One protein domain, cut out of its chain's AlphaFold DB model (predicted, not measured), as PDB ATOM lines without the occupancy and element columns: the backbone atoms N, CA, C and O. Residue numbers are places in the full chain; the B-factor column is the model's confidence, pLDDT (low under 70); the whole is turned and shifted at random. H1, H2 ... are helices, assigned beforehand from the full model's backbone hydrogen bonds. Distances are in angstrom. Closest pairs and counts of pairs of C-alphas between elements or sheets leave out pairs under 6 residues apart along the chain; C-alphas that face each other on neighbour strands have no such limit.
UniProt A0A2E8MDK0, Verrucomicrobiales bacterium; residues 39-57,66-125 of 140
ATOM      1  N   PHE A  39     171.689 115.258 255.719       93.00
ATOM      2  CA  PHE A  39     170.286 115.637 255.499       93.00
ATOM      3  C   PHE A  39     169.586 116.164 256.767       93.00
ATOM      4  O   PHE A  39     168.401 116.479 256.707       93.00
ATOM      5  N   LEU A  40     170.301 116.234 257.896       94.69
ATOM      6  CA  LEU A  40     169.892 116.875 259.152       94.69
ATOM      7  C   LEU A  40     170.902 117.967 259.558       94.69
ATOM      8  O   LEU A  40     171.167 118.158 260.742       94.69
ATOM      9  N   ASP A  41     171.523 118.624 258.572       92.88
ATOM     10  CA  ASP A  41     172.547 119.665 258.753       92.88
ATOM     11  C   ASP A  41     173.832 119.203 259.477       92.88
ATOM     12  O   ASP A  41     174.616 120.017 259.971       92.88
ATOM     13  N   GLY A  42     174.083 117.890 259.508       93.25
ATOM     14  CA  GLY A  42     175.288 117.286 260.073       93.25
ATOM     15  C   GLY A  42     176.550 117.415 259.205       93.25
ATOM     16  O   GLY A  42     176.513 117.820 258.038       93.25
ATOM     17  N   THR A  43     177.696 117.026 259.772       93.31
ATOM     18  CA  THR A  43     179.020 117.029 259.125       93.31
ATOM     19  C   THR A  43     179.812 115.745 259.434       93.31
ATOM     20  O   THR A  43     179.629 115.171 260.507       93.31
ATOM     21  N   PRO A  44     180.714 115.280 258.543       91.94
ATOM     22  CA  PRO A  44     181.082 115.851 257.244       91.94
ATOM     23  C   PRO A  44     179.995 115.661 256.177       91.94
ATOM     24  O   PRO A  44     179.130 114.798 256.292       91.94
ATOM     25  N   LYS A  45     180.045 116.471 255.115       88.19
ATOM     26  CA  LYS A  45     179.201 116.258 253.930       88.19
ATOM     27  C   LYS A  45     179.721 115.032 253.157       88.19
ATOM     28  O   LYS A  45     180.894 114.692 253.259       88.19
ATOM     29  N   ASP A  46     178.837 114.347 252.430       86.81
ATOM     30  CA  ASP A  46     179.146 113.241 251.497       86.81
ATOM     31  C   ASP A  46     179.512 111.855 252.075       86.81
ATOM     32  O   ASP A  46     179.827 110.937 251.320       86.81
ATOM     33  N   ILE A  47     179.382 111.631 253.387       93.56
ATOM     34  CA  ILE A  47     179.646 110.316 254.011       93.56
ATOM     35  C   ILE A  47     178.482 109.310 253.880       93.56
ATOM     36  O   ILE A  47     178.706 108.099 253.853       93.56
ATOM     37  N   THR A  48     177.234 109.774 253.753       94.62
ATOM     38  CA  THR A  48     176.045 108.896 253.712       94.62
ATOM     39  C   THR A  48     175.170 109.102 252.464       94.62
ATOM     40  O   THR A  48     173.974 109.378 252.594       94.62
ATOM     41  N   PRO A  49     175.702 108.941 251.234       94.38
ATOM     42  CA  PRO A  49     174.977 109.277 250.003       94.38
ATOM     43  C   PRO A  49     173.679 108.471 249.815       94.38
ATOM     44  O   PRO A  49     172.676 109.003 249.340       94.38
ATOM     45  N   ASN A  50     173.654 107.204 250.248       96.25
ATOM     46  CA  ASN A  50     172.457 106.362 250.165       96.25
ATOM     47  C   ASN A  50     171.344 106.815 251.124       96.25
ATOM     48  O   ASN A  50     170.173 106.797 250.746       96.25
ATOM     49  N   LEU A  51     171.696 107.252 252.340       95.56
ATOM     50  CA  LEU A  51     170.717 107.784 253.294       95.56
ATOM     51  C   LEU A  51     170.200 109.151 252.842       95.56
ATOM     52  O   LEU A  51     168.998 109.387 252.908       95.56
ATOM     53  N   SER A  52     171.069 110.006 252.295       94.62
ATOM     54  CA  SER A  52     170.653 111.287 251.714       94.62
ATOM     55  C   SER A  52     169.662 111.087 250.563       94.62
ATOM     56  O   SER A  52     168.639 111.761 250.511       94.62
ATOM     57  N   LYS A  53     169.899 110.102 249.684       96.06
ATOM     58  CA  LYS A  53     168.953 109.750 248.614       96.06
ATOM     59  C   LYS A  53     167.600 109.284 249.163       96.06
ATOM     60  O   LYS A  53     166.567 109.660 248.614       96.06
ATOM     61  N   LEU A  54     167.599 108.479 250.229       96.00
ATOM     62  CA  LEU A  54     166.367 108.043 250.890       96.00
ATOM     63  C   LEU A  54     165.608 109.228 251.504       96.00
ATOM     64  O   LEU A  54     164.395 109.312 251.343       96.00
ATOM     65  N   ALA A  55     166.319 110.156 252.150       95.12
ATOM     66  CA  ALA A  55     165.742 111.364 252.731       95.12
ATOM     67  C   ALA A  55     165.092 112.264 251.666       95.12
ATOM     68  O   ALA A  55     163.951 112.681 251.838       95.12
ATOM     69  N   THR A  56     165.758 112.496 250.526       95.25
ATOM     70  CA  THR A  56     165.199 113.289 249.412       95.25
ATOM     71  C   THR A  56     163.984 112.629 248.755       95.25
ATOM     72  O   THR A  56     163.095 113.326 248.275       95.25
ATOM     73  N   ALA A  57     163.928 111.296 248.717       97.50
ATOM     74  CA  ALA A  57     162.794 110.561 248.153       97.50
ATOM     75  C   ALA A  57     161.606 110.414 249.125       97.50
ATOM     76  O   ALA A  57     160.571 109.873 248.735       97.50
ATOM     77  N   VAL A  66     164.531 110.265 271.022       91.81
ATOM     78  CA  VAL A  66     164.347 109.035 271.793       91.81
ATOM     79  C   VAL A  66     163.752 109.370 273.156       91.81
ATOM     80  O   VAL A  66     164.072 110.393 273.758       91.81
ATOM     81  N   ASN A  67     162.899 108.491 273.675       91.19
ATOM     82  CA  ASN A  67     162.367 108.669 275.028       91.19
ATOM     83  C   ASN A  67     163.399 108.315 276.111       91.19
ATOM     84  O   ASN A  67     163.319 108.826 277.224       91.19
ATOM     85  N   ILE A  68     164.360 107.449 275.786       90.50
ATOM     86  CA  ILE A  68     165.442 107.038 276.678       90.50
ATOM     87  C   ILE A  68     166.721 106.796 275.873       90.50
ATOM     88  O   ILE A  68     166.707 106.086 274.871       90.50
ATOM     89  N   ALA A  69     167.840 107.360 276.323       91.00
ATOM     90  CA  ALA A  69     169.145 107.237 275.667       91.00
ATOM     91  C   ALA A  69     169.893 105.955 276.089       91.00
ATOM     92  O   ALA A  69     171.064 105.994 276.454       91.00
ATOM     93  N   ILE A  70     169.195 104.811 276.113       90.12
ATOM     94  CA  ILE A  70     169.775 103.498 276.446       90.12
ATOM     95  C   ILE A  70     169.207 102.441 275.497       90.12
ATOM     96  O   ILE A  70     167.999 102.359 275.277       90.12
ATOM     97  N   CYS A  71     170.083 101.588 274.966       89.56
ATOM     98  CA  CYS A  71     169.790 100.720 273.828       89.56
ATOM     99  C   CYS A  71     168.596  99.755 274.042       89.56
ATOM    100  O   CYS A  71     167.681  99.714 273.222       89.56
ATOM    101  N   ALA A  72     168.565  98.979 275.132       87.25
ATOM    102  CA  ALA A  72     167.499  98.006 275.405       87.25
ATOM    103  C   ALA A  72     166.115  98.640 275.660       87.25
ATOM    104  O   ALA A  72     165.168  98.256 274.965       87.25
ATOM    105  N   PRO A  73     165.968  99.616 276.574       89.00
ATOM    106  CA  PRO A  73     164.676 100.244 276.814       89.00
ATOM    107  C   PRO A  73     164.230 101.135 275.643       89.00
ATOM    108  O   PRO A  73     163.039 101.238 275.390       89.00
ATOM    109  N   ASN A  74     165.134 101.716 274.843       90.81
ATOM    110  CA  ASN A  74     164.710 102.434 273.635       90.81
ATOM    111  C   ASN A  74     164.108 101.483 272.587       90.81
ATOM    112  O   ASN A  74     163.056 101.756 272.010       90.81
ATOM    113  N   ARG A  75     164.727 100.312 272.375       90.19
ATOM    114  CA  ARG A  75     164.177  99.299 271.460       90.19
ATOM    115  C   ARG A  75     162.836  98.745 271.937       90.19
ATOM    116  O   ARG A  75     161.989  98.459 271.097       90.19
ATOM    117  N   SER A  76     162.611  98.610 273.245       90.69
ATOM    118  CA  SER A  76     161.305  98.176 273.763       90.69
ATOM    119  C   SER A  76     160.208  99.216 273.507       90.69
ATOM    120  O   SER A  76     159.071  98.848 273.215       90.69
ATOM    121  N   ILE A  77     160.546 100.508 273.525       92.31
ATOM    122  CA  ILE A  77     159.635 101.600 273.152       92.31
ATOM    123  C   ILE A  77     159.280 101.520 271.667       92.31
ATOM    124  O   ILE A  77     158.100 101.552 271.333       92.31
ATOM    125  N   ILE A  78     160.266 101.318 270.785       92.44
ATOM    126  CA  ILE A  78     160.020 101.107 269.346       92.44
ATOM    127  C   ILE A  78     159.147  99.865 269.120       92.44
ATOM    128  O   ILE A  78     158.193  99.909 268.350       92.44
ATOM    129  N   ALA A  79     159.447  98.761 269.810       91.00
ATOM    130  CA  ALA A  79     158.719  97.509 269.646       91.00
ATOM    131  C   ALA A  79     157.256  97.618 270.091       91.00
ATOM    132  O   ALA A  79     156.398  97.008 269.467       91.00
ATOM    133  N   THR A  80     156.963  98.372 271.153       92.25
ATOM    134  CA  THR A  80     155.621  98.436 271.767       92.25
ATOM    135  C   THR A  80     154.819  99.680 271.396       92.25
ATOM    136  O   THR A  80     153.610  99.709 271.614       92.25
ATOM    137  N   GLY A  81     155.473 100.728 270.889       92.12
ATOM    138  CA  GLY A  81     154.871 102.050 270.696       92.12
ATOM    139  C   GLY A  81     154.487 102.754 272.004       92.12
ATOM    140  O   GLY A  81     153.660 103.661 271.991       92.12
ATOM    141  N   ARG A  82     155.037 102.328 273.149       91.75
ATOM    142  CA  ARG A  82     154.699 102.850 274.484       91.75
ATOM    143  C   ARG A  82     155.913 103.487 275.137       91.75
ATOM    144  O   ARG A  82     157.014 102.969 275.002       91.75
ATOM    145  N   TYR A  83     155.695 104.546 275.916       91.81
ATOM    146  CA  TYR A  83     156.720 105.115 276.796       91.81
ATOM    147  C   TYR A  83     157.338 104.056 277.720       91.81
ATOM    148  O   TYR A  83     156.647 103.123 278.130       91.81
ATOM    149  N   GLY A  84     158.612 104.226 278.095       86.56
ATOM    150  CA  GLY A  84     159.349 103.223 278.879       86.56
ATOM    151  C   GLY A  84     158.663 102.843 280.196       86.56
ATOM    152  O   GLY A  84     158.587 101.670 280.551       86.56
ATOM    153  N   PHE A  85     158.050 103.813 280.878       86.50
ATOM    154  CA  PHE A  85     157.306 103.557 282.115       86.50
ATOM    155  C   PHE A  85     155.999 102.766 281.909       86.50
ATOM    156  O   PHE A  85     155.526 102.121 282.839       86.50
ATOM    157  N   ASN A  86     155.445 102.768 280.692       88.81
ATOM    158  CA  ASN A  86     154.212 102.063 280.318       88.81
ATOM    159  C   ASN A  86     154.463 100.715 279.625       88.81
ATOM    160  O   ASN A  86     153.511  99.976 279.356       88.81
ATOM    161  N   ASN A  87     155.716 100.411 279.273       85.94
ATOM    162  CA  ASN A  87     156.079  99.175 278.584       85.94
ATOM    163  C   ASN A  87     156.737  98.129 279.504       85.94
ATOM    164  O   ASN A  87     157.021  97.022 279.062       85.94
ATOM    165  N   GLY A  88     156.987  98.465 280.775       80.12
ATOM    166  CA  GLY A  88     157.526  97.543 281.783       80.12
ATOM    167  C   GLY A  88     159.015  97.201 281.637       80.12
ATOM    168  O   GLY A  88     159.546  96.420 282.427       80.12
ATOM    169  N   CYS A  89     159.721  97.782 280.663       83.44
ATOM    170  CA  CYS A  89     161.146  97.566 280.427       83.44
ATOM    171  C   CYS A  89     161.968  98.747 280.973       83.44
ATOM    172  O   CYS A  89     162.401  99.633 280.242       83.44
ATOM    173  N   PHE A  90     162.218  98.738 282.283       80.50
ATOM    174  CA  PHE A  90     162.933  99.810 282.999       80.50
ATOM    175  C   PHE A  90     164.469  99.779 282.857       80.50
ATOM    176  O   PHE A  90     165.179 100.459 283.591       80.50
ATOM    177  N   GLY A  91     165.010  98.962 281.952       82.44
ATOM    178  CA  GLY A  91     166.450  98.751 281.815       82.44
ATOM    179  C   GLY A  91     166.745  97.575 280.894       82.44
ATOM    180  O   GLY A  91     166.244  97.515 279.777       82.44
ATOM    181  N   PHE A  92     167.520  96.603 281.372       81.00
ATOM    182  CA  PHE A  92     167.878  95.398 280.607       81.00
ATOM    183  C   PHE A  92     166.954  94.193 280.881       81.00
ATOM    184  O   PHE A  92     167.305  93.042 280.602       81.00
ATOM    185  N   ASN A  93     165.764  94.459 281.424       79.75
ATOM    186  CA  ASN A  93     164.757  93.452 281.756       79.75
ATOM    187  C   ASN A  93     164.058  92.904 280.505       79.75
ATOM    188  O   ASN A  93     164.058  93.529 279.443       79.75
ATOM    189  N   LYS A  94     163.441  91.722 280.638       79.44
ATOM    190  CA  LYS A  94     162.547  91.178 279.604       79.44
ATOM    191  C   LYS A  94     161.337  92.084 279.436       79.44
ATOM    192  O   LYS A  94     160.823  92.587 280.433       79.44
ATOM    193  N   LEU A  95     160.878  92.247 278.198       82.31
ATOM    194  CA  LEU A  95     159.571  92.839 277.972       82.31
ATOM    195  C   LEU A  95     158.495  91.887 278.534       82.31
ATOM    196  O   LEU A  95     158.586  90.679 278.288       82.31
ATOM    197  N   PRO A  96     157.497  92.389 279.279       82.00
ATOM    198  CA  PRO A  96     156.339  91.594 279.673       82.00
ATOM    199  C   PRO A  96     155.640  90.967 278.454       82.00
ATOM    200  O   PRO A  96     155.480  91.613 277.418       82.00
ATOM    201  N   LYS A  97     155.239  89.693 278.563       79.88
ATOM    202  CA  LYS A  97     154.680  88.909 277.438       79.88
ATOM    203  C   LYS A  97     153.289  89.365 276.989       79.88
ATOM    204  O   LYS A  97     152.863  89.045 275.887       79.88
ATOM    205  N   ASP A  98     152.570  90.064 277.853       85.25
ATOM    206  CA  ASP A  98     151.209  90.552 277.643       85.25
ATOM    207  C   ASP A  98     151.155  91.867 276.850       85.25
ATOM    208  O   ASP A  98     150.074  92.299 276.443       85.25
ATOM    209  N   ILE A  99     152.303  92.499 276.591       86.25
ATOM    210  CA  ILE A  99     152.364  93.761 275.858       86.25
ATOM    211  C   ILE A  99     152.489  93.483 274.356       86.25
ATOM    212  O   ILE A  99     153.482  92.896 273.920       86.25
ATOM    213  N   PRO A 100     151.521  93.931 273.531       87.94
ATOM    214  CA  PRO A 100     151.613  93.788 272.087       87.94
ATOM    215  C   PRO A 100     152.833  94.520 271.532       87.94
ATOM    216  O   PRO A 100     153.109  95.663 271.905       87.94
ATOM    217  N   ILE A 101     153.514  93.871 270.594       90.94
ATOM    218  CA  ILE A 101     154.596  94.468 269.815       90.94
ATOM    219  C   ILE A 101     154.162  94.685 268.363       90.94
ATOM    220  O   ILE A 101     153.229  94.041 267.868       90.94
ATOM    221  N   VAL A 102     154.840  95.598 267.671       91.50
ATOM    222  CA  VAL A 102     154.539  95.981 266.288       91.50
ATOM    223  C   VAL A 102     154.580  94.774 265.354       91.50
ATOM    224  O   VAL A 102     153.649  94.582 264.579       91.50
ATOM    225  N   SER A 103     155.568  93.887 265.487       90.38
ATOM    226  CA  SER A 103     155.658  92.678 264.663       90.38
ATOM    227  C   SER A 103     154.479  91.735 264.901       90.38
ATOM    228  O   SER A 103     153.795  91.367 263.952       90.38
ATOM    229  N   GLY A 104     154.141  91.434 266.156       89.62
ATOM    230  CA  GLY A 104     152.952  90.644 266.497       89.62
ATOM    231  C   GLY A 104     151.642  91.270 265.996       89.62
ATOM    232  O   GLY A 104     150.714  90.559 265.618       89.62
ATOM    233  N   THR A 105     151.567  92.602 265.931       91.38
ATOM    234  CA  THR A 105     150.421  93.320 265.348       91.38
ATOM    235  C   THR A 105     150.354  93.115 263.833       91.38
ATOM    236  O   THR A 105     149.303  92.750 263.314       91.38
ATOM    237  N   PHE A 106     151.480  93.248 263.128       91.62
ATOM    238  CA  PHE A 106     151.578  92.984 261.690       91.62
ATOM    239  C   PHE A 106     151.273  91.516 261.345       91.62
ATOM    240  O   PHE A 106     150.544  91.251 260.386       91.62
ATOM    241  N   GLN A 107     151.758  90.562 262.146       90.94
ATOM    242  CA  GLN A 107     151.459  89.133 261.982       90.94
ATOM    243  C   GLN A 107     149.955  88.852 262.059       90.94
ATOM    244  O   GLN A 107     149.416  88.157 261.198       90.94
ATOM    245  N   LYS A 108     149.253  89.433 263.045       89.69
ATOM    246  CA  LYS A 108     147.788  89.314 263.173       89.69
ATOM    247  C   LYS A 108     147.041  89.884 261.963       89.69
ATOM    248  O   LYS A 108     145.958  89.404 261.645       89.69
ATOM    249  N   SER A 109     147.627  90.860 261.272       90.06
ATOM    250  CA  SER A 109     147.101  91.441 260.031       90.06
ATOM    251  C   SER A 109     147.526  90.691 258.758       90.06
ATOM    252  O   SER A 109     147.253  91.164 257.659       90.06
ATOM    253  N   GLY A 110     148.179  89.529 258.873       90.56
ATOM    254  CA  GLY A 110     148.530  88.670 257.737       90.56
ATOM    255  C   GLY A 110     149.904  88.933 257.115       90.56
ATOM    256  O   GLY A 110     150.241  88.322 256.099       90.56
ATOM    257  N   TYR A 111     150.725  89.800 257.712       89.94
ATOM    258  CA  TYR A 111     152.092  90.024 257.251       89.94
ATOM    259  C   TYR A 111     153.036  88.913 257.714       89.94
ATOM    260  O   TYR A 111     152.966  88.425 258.841       89.94
ATOM    261  N   LEU A 112     153.989  88.551 256.853       91.00
ATOM    262  CA  LEU A 112     155.197  87.869 257.304       91.00
ATOM    263  C   LEU A 112     156.092  88.909 257.982       91.00
ATOM    264  O   LEU A 112     156.492  89.879 257.341       91.00
ATOM    265  N   THR A 113     156.421  88.692 259.251       91.00
ATOM    266  CA  THR A 113     157.398  89.516 259.965       91.00
ATOM    267  C   THR A 113     158.669  88.729 260.221       91.00
ATOM    268  O   THR A 113     158.683  87.497 260.232       91.00
ATOM    269  N   GLY A 114     159.756  89.463 260.390       88.00
ATOM    270  CA  GLY A 114     161.033  88.921 260.795       88.00
ATOM    271  C   GLY A 114     161.992  90.057 261.100       88.00
ATOM    272  O   GLY A 114     161.786  91.196 260.679       88.00
ATOM    273  N   SER A 115     163.054  89.732 261.824       85.94
ATOM    274  CA  SER A 115     164.113  90.674 262.162       85.94
ATOM    275  C   SER A 115     165.467  90.119 261.737       85.94
ATOM    276  O   SER A 115     165.724  88.915 261.828       85.94
ATOM    277  N   LEU A 116     166.331  91.009 261.256       86.69
ATOM    278  CA  LEU A 116     167.709  90.730 260.875       86.69
ATOM    279  C   LEU A 116     168.594  91.787 261.544       86.69
ATOM    280  O   LEU A 116     168.409  92.977 261.308       86.69
ATOM    281  N   GLY A 117     169.546  91.366 262.376       80.56
ATOM    282  CA  GLY A 117     170.367  92.286 263.171       80.56
ATOM    283  C   GLY A 117     169.978  92.276 264.652       80.56
ATOM    284  O   GLY A 117     169.675  91.217 265.198       80.56
ATOM    285  N   LYS A 118     170.059  93.415 265.352       68.88
ATOM    286  CA  LYS A 118     170.103  93.414 266.827       68.88
ATOM    287  C   LYS A 118     168.734  93.192 267.500       68.88
ATOM    288  O   LYS A 118     167.951  94.125 267.662       68.88
ATOM    289  N   VAL A 119     168.522  91.973 268.010       65.94
ATOM    290  CA  VAL A 119     167.479  91.562 268.986       65.94
ATOM    291  C   VAL A 119     168.071  90.478 269.914       65.94
ATOM    292  O   VAL A 119     168.750  89.600 269.381       65.94
ATOM    293  N   PRO A 120     167.909  90.526 271.267       55.59
ATOM    294  CA  PRO A 120     166.629  90.124 271.888       55.59
ATOM    295  C   PRO A 120     166.215  90.805 273.228       55.59
ATOM    296  O   PRO A 120     167.062  91.170 274.045       55.59
ATOM    297  N   ARG A 121     164.886  90.875 273.472       52.59
ATOM    298  CA  ARG A 121     164.150  90.479 274.714       52.59
ATOM    299  C   ARG A 121     162.610  90.606 274.567       52.59
ATOM    300  O   ARG A 121     161.920  91.133 275.436       52.59
ATOM    301  N   THR A 122     162.092  90.075 273.464       48.41
ATOM    302  CA  THR A 122     160.730  89.539 273.326       48.41
ATOM    303  C   THR A 122     160.913  88.026 273.231       48.41
ATOM    304  O   THR A 122     161.758  87.571 272.468       48.41
ATOM    305  N   ASP A 123     160.230  87.242 274.062       43.81
ATOM    306  CA  ASP A 123     160.503  85.804 274.252       43.81
ATOM    307  C   ASP A 123     160.096  84.901 273.069       43.81
ATOM    308  O   ASP A 123     160.041  83.683 273.206       43.81
ATOM    309  N   GLU A 124     159.850  85.476 271.899       47.78
ATOM    310  CA  GLU A 124     159.665  84.734 270.665       47.78
ATOM    311  C   GLU A 124     160.765  85.171 269.710       47.78
ATOM    312  O   GLU A 124     160.755  86.282 269.178       47.78
ATOM    313  N   ASP A 125     161.747  84.294 269.506       46.00
ATOM    314  CA  ASP A 125     162.496  84.328 268.261       46.00
ATOM    315  C   ASP A 125     161.427  84.152 267.170       46.00
ATOM    316  O   ASP A 125     160.860  83.073 267.018       46.00
TER     317      ASP A 125
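What this domain is: This is residues 39 to 57 and 66 to 125 of the 140 residues of a protein of Verrucomicrobiales bacterium (UniProt A0A2E8MDK0). With little regular structure, this is a small body of short helices and wide loops, H3 packing on H2 and H4 starting near H2's last residues; residues 39 to 57, with H1, form a separate piece. The 79 printed residues hold H1, H2, H3 and H4 in that order, 29 residues in all, with no named strand: all helix. The whole is loose, with a radius of gyration of the C-alphas of 15.9 A and spans of 44 by 31 by 19 A.

How they stand to each other: H2, residues 71 to 80, touches H3, residues 84 to 87; their closest C-alphas, of Ile 77 and Gly 84, are 6.0 A apart. H2 only just touches H4, residues 102 to 108, with 3 pairs of C-alphas within 8 A, the closest those of Ala 79 and Val 102 at 5.6 A. They run the same way at a shallow tilt of 33 degrees, only just short of steep. H1, residues 49 to 56, is apart from H2, H3 and H4. Every O i to N i+4 pair is within hydrogen-bond range in H1, H2 and H4; H3 is too short for such a pair.

Where its parts are: H2 is 14.5 A long, H1 10.6 A, H4 10.0 A and H3 5.2 A. H1 begins at C-alpha 49 (174.977, 109.277, 250.003) and H4 ends at C-alpha 108 (147.788, 89.314, 263.173).

The domain as a whole: The C-alphas of Lys 45 and Asp 98, the two farthest apart, are 44.8 A apart. Residues 58 to 65 are not printed; C-alphas 57 and 66 are 23.7 A apart. The H3 to H4 link is long. Residues 41 to 47 stand free. Confidence is under 70 at residues 118 to 125.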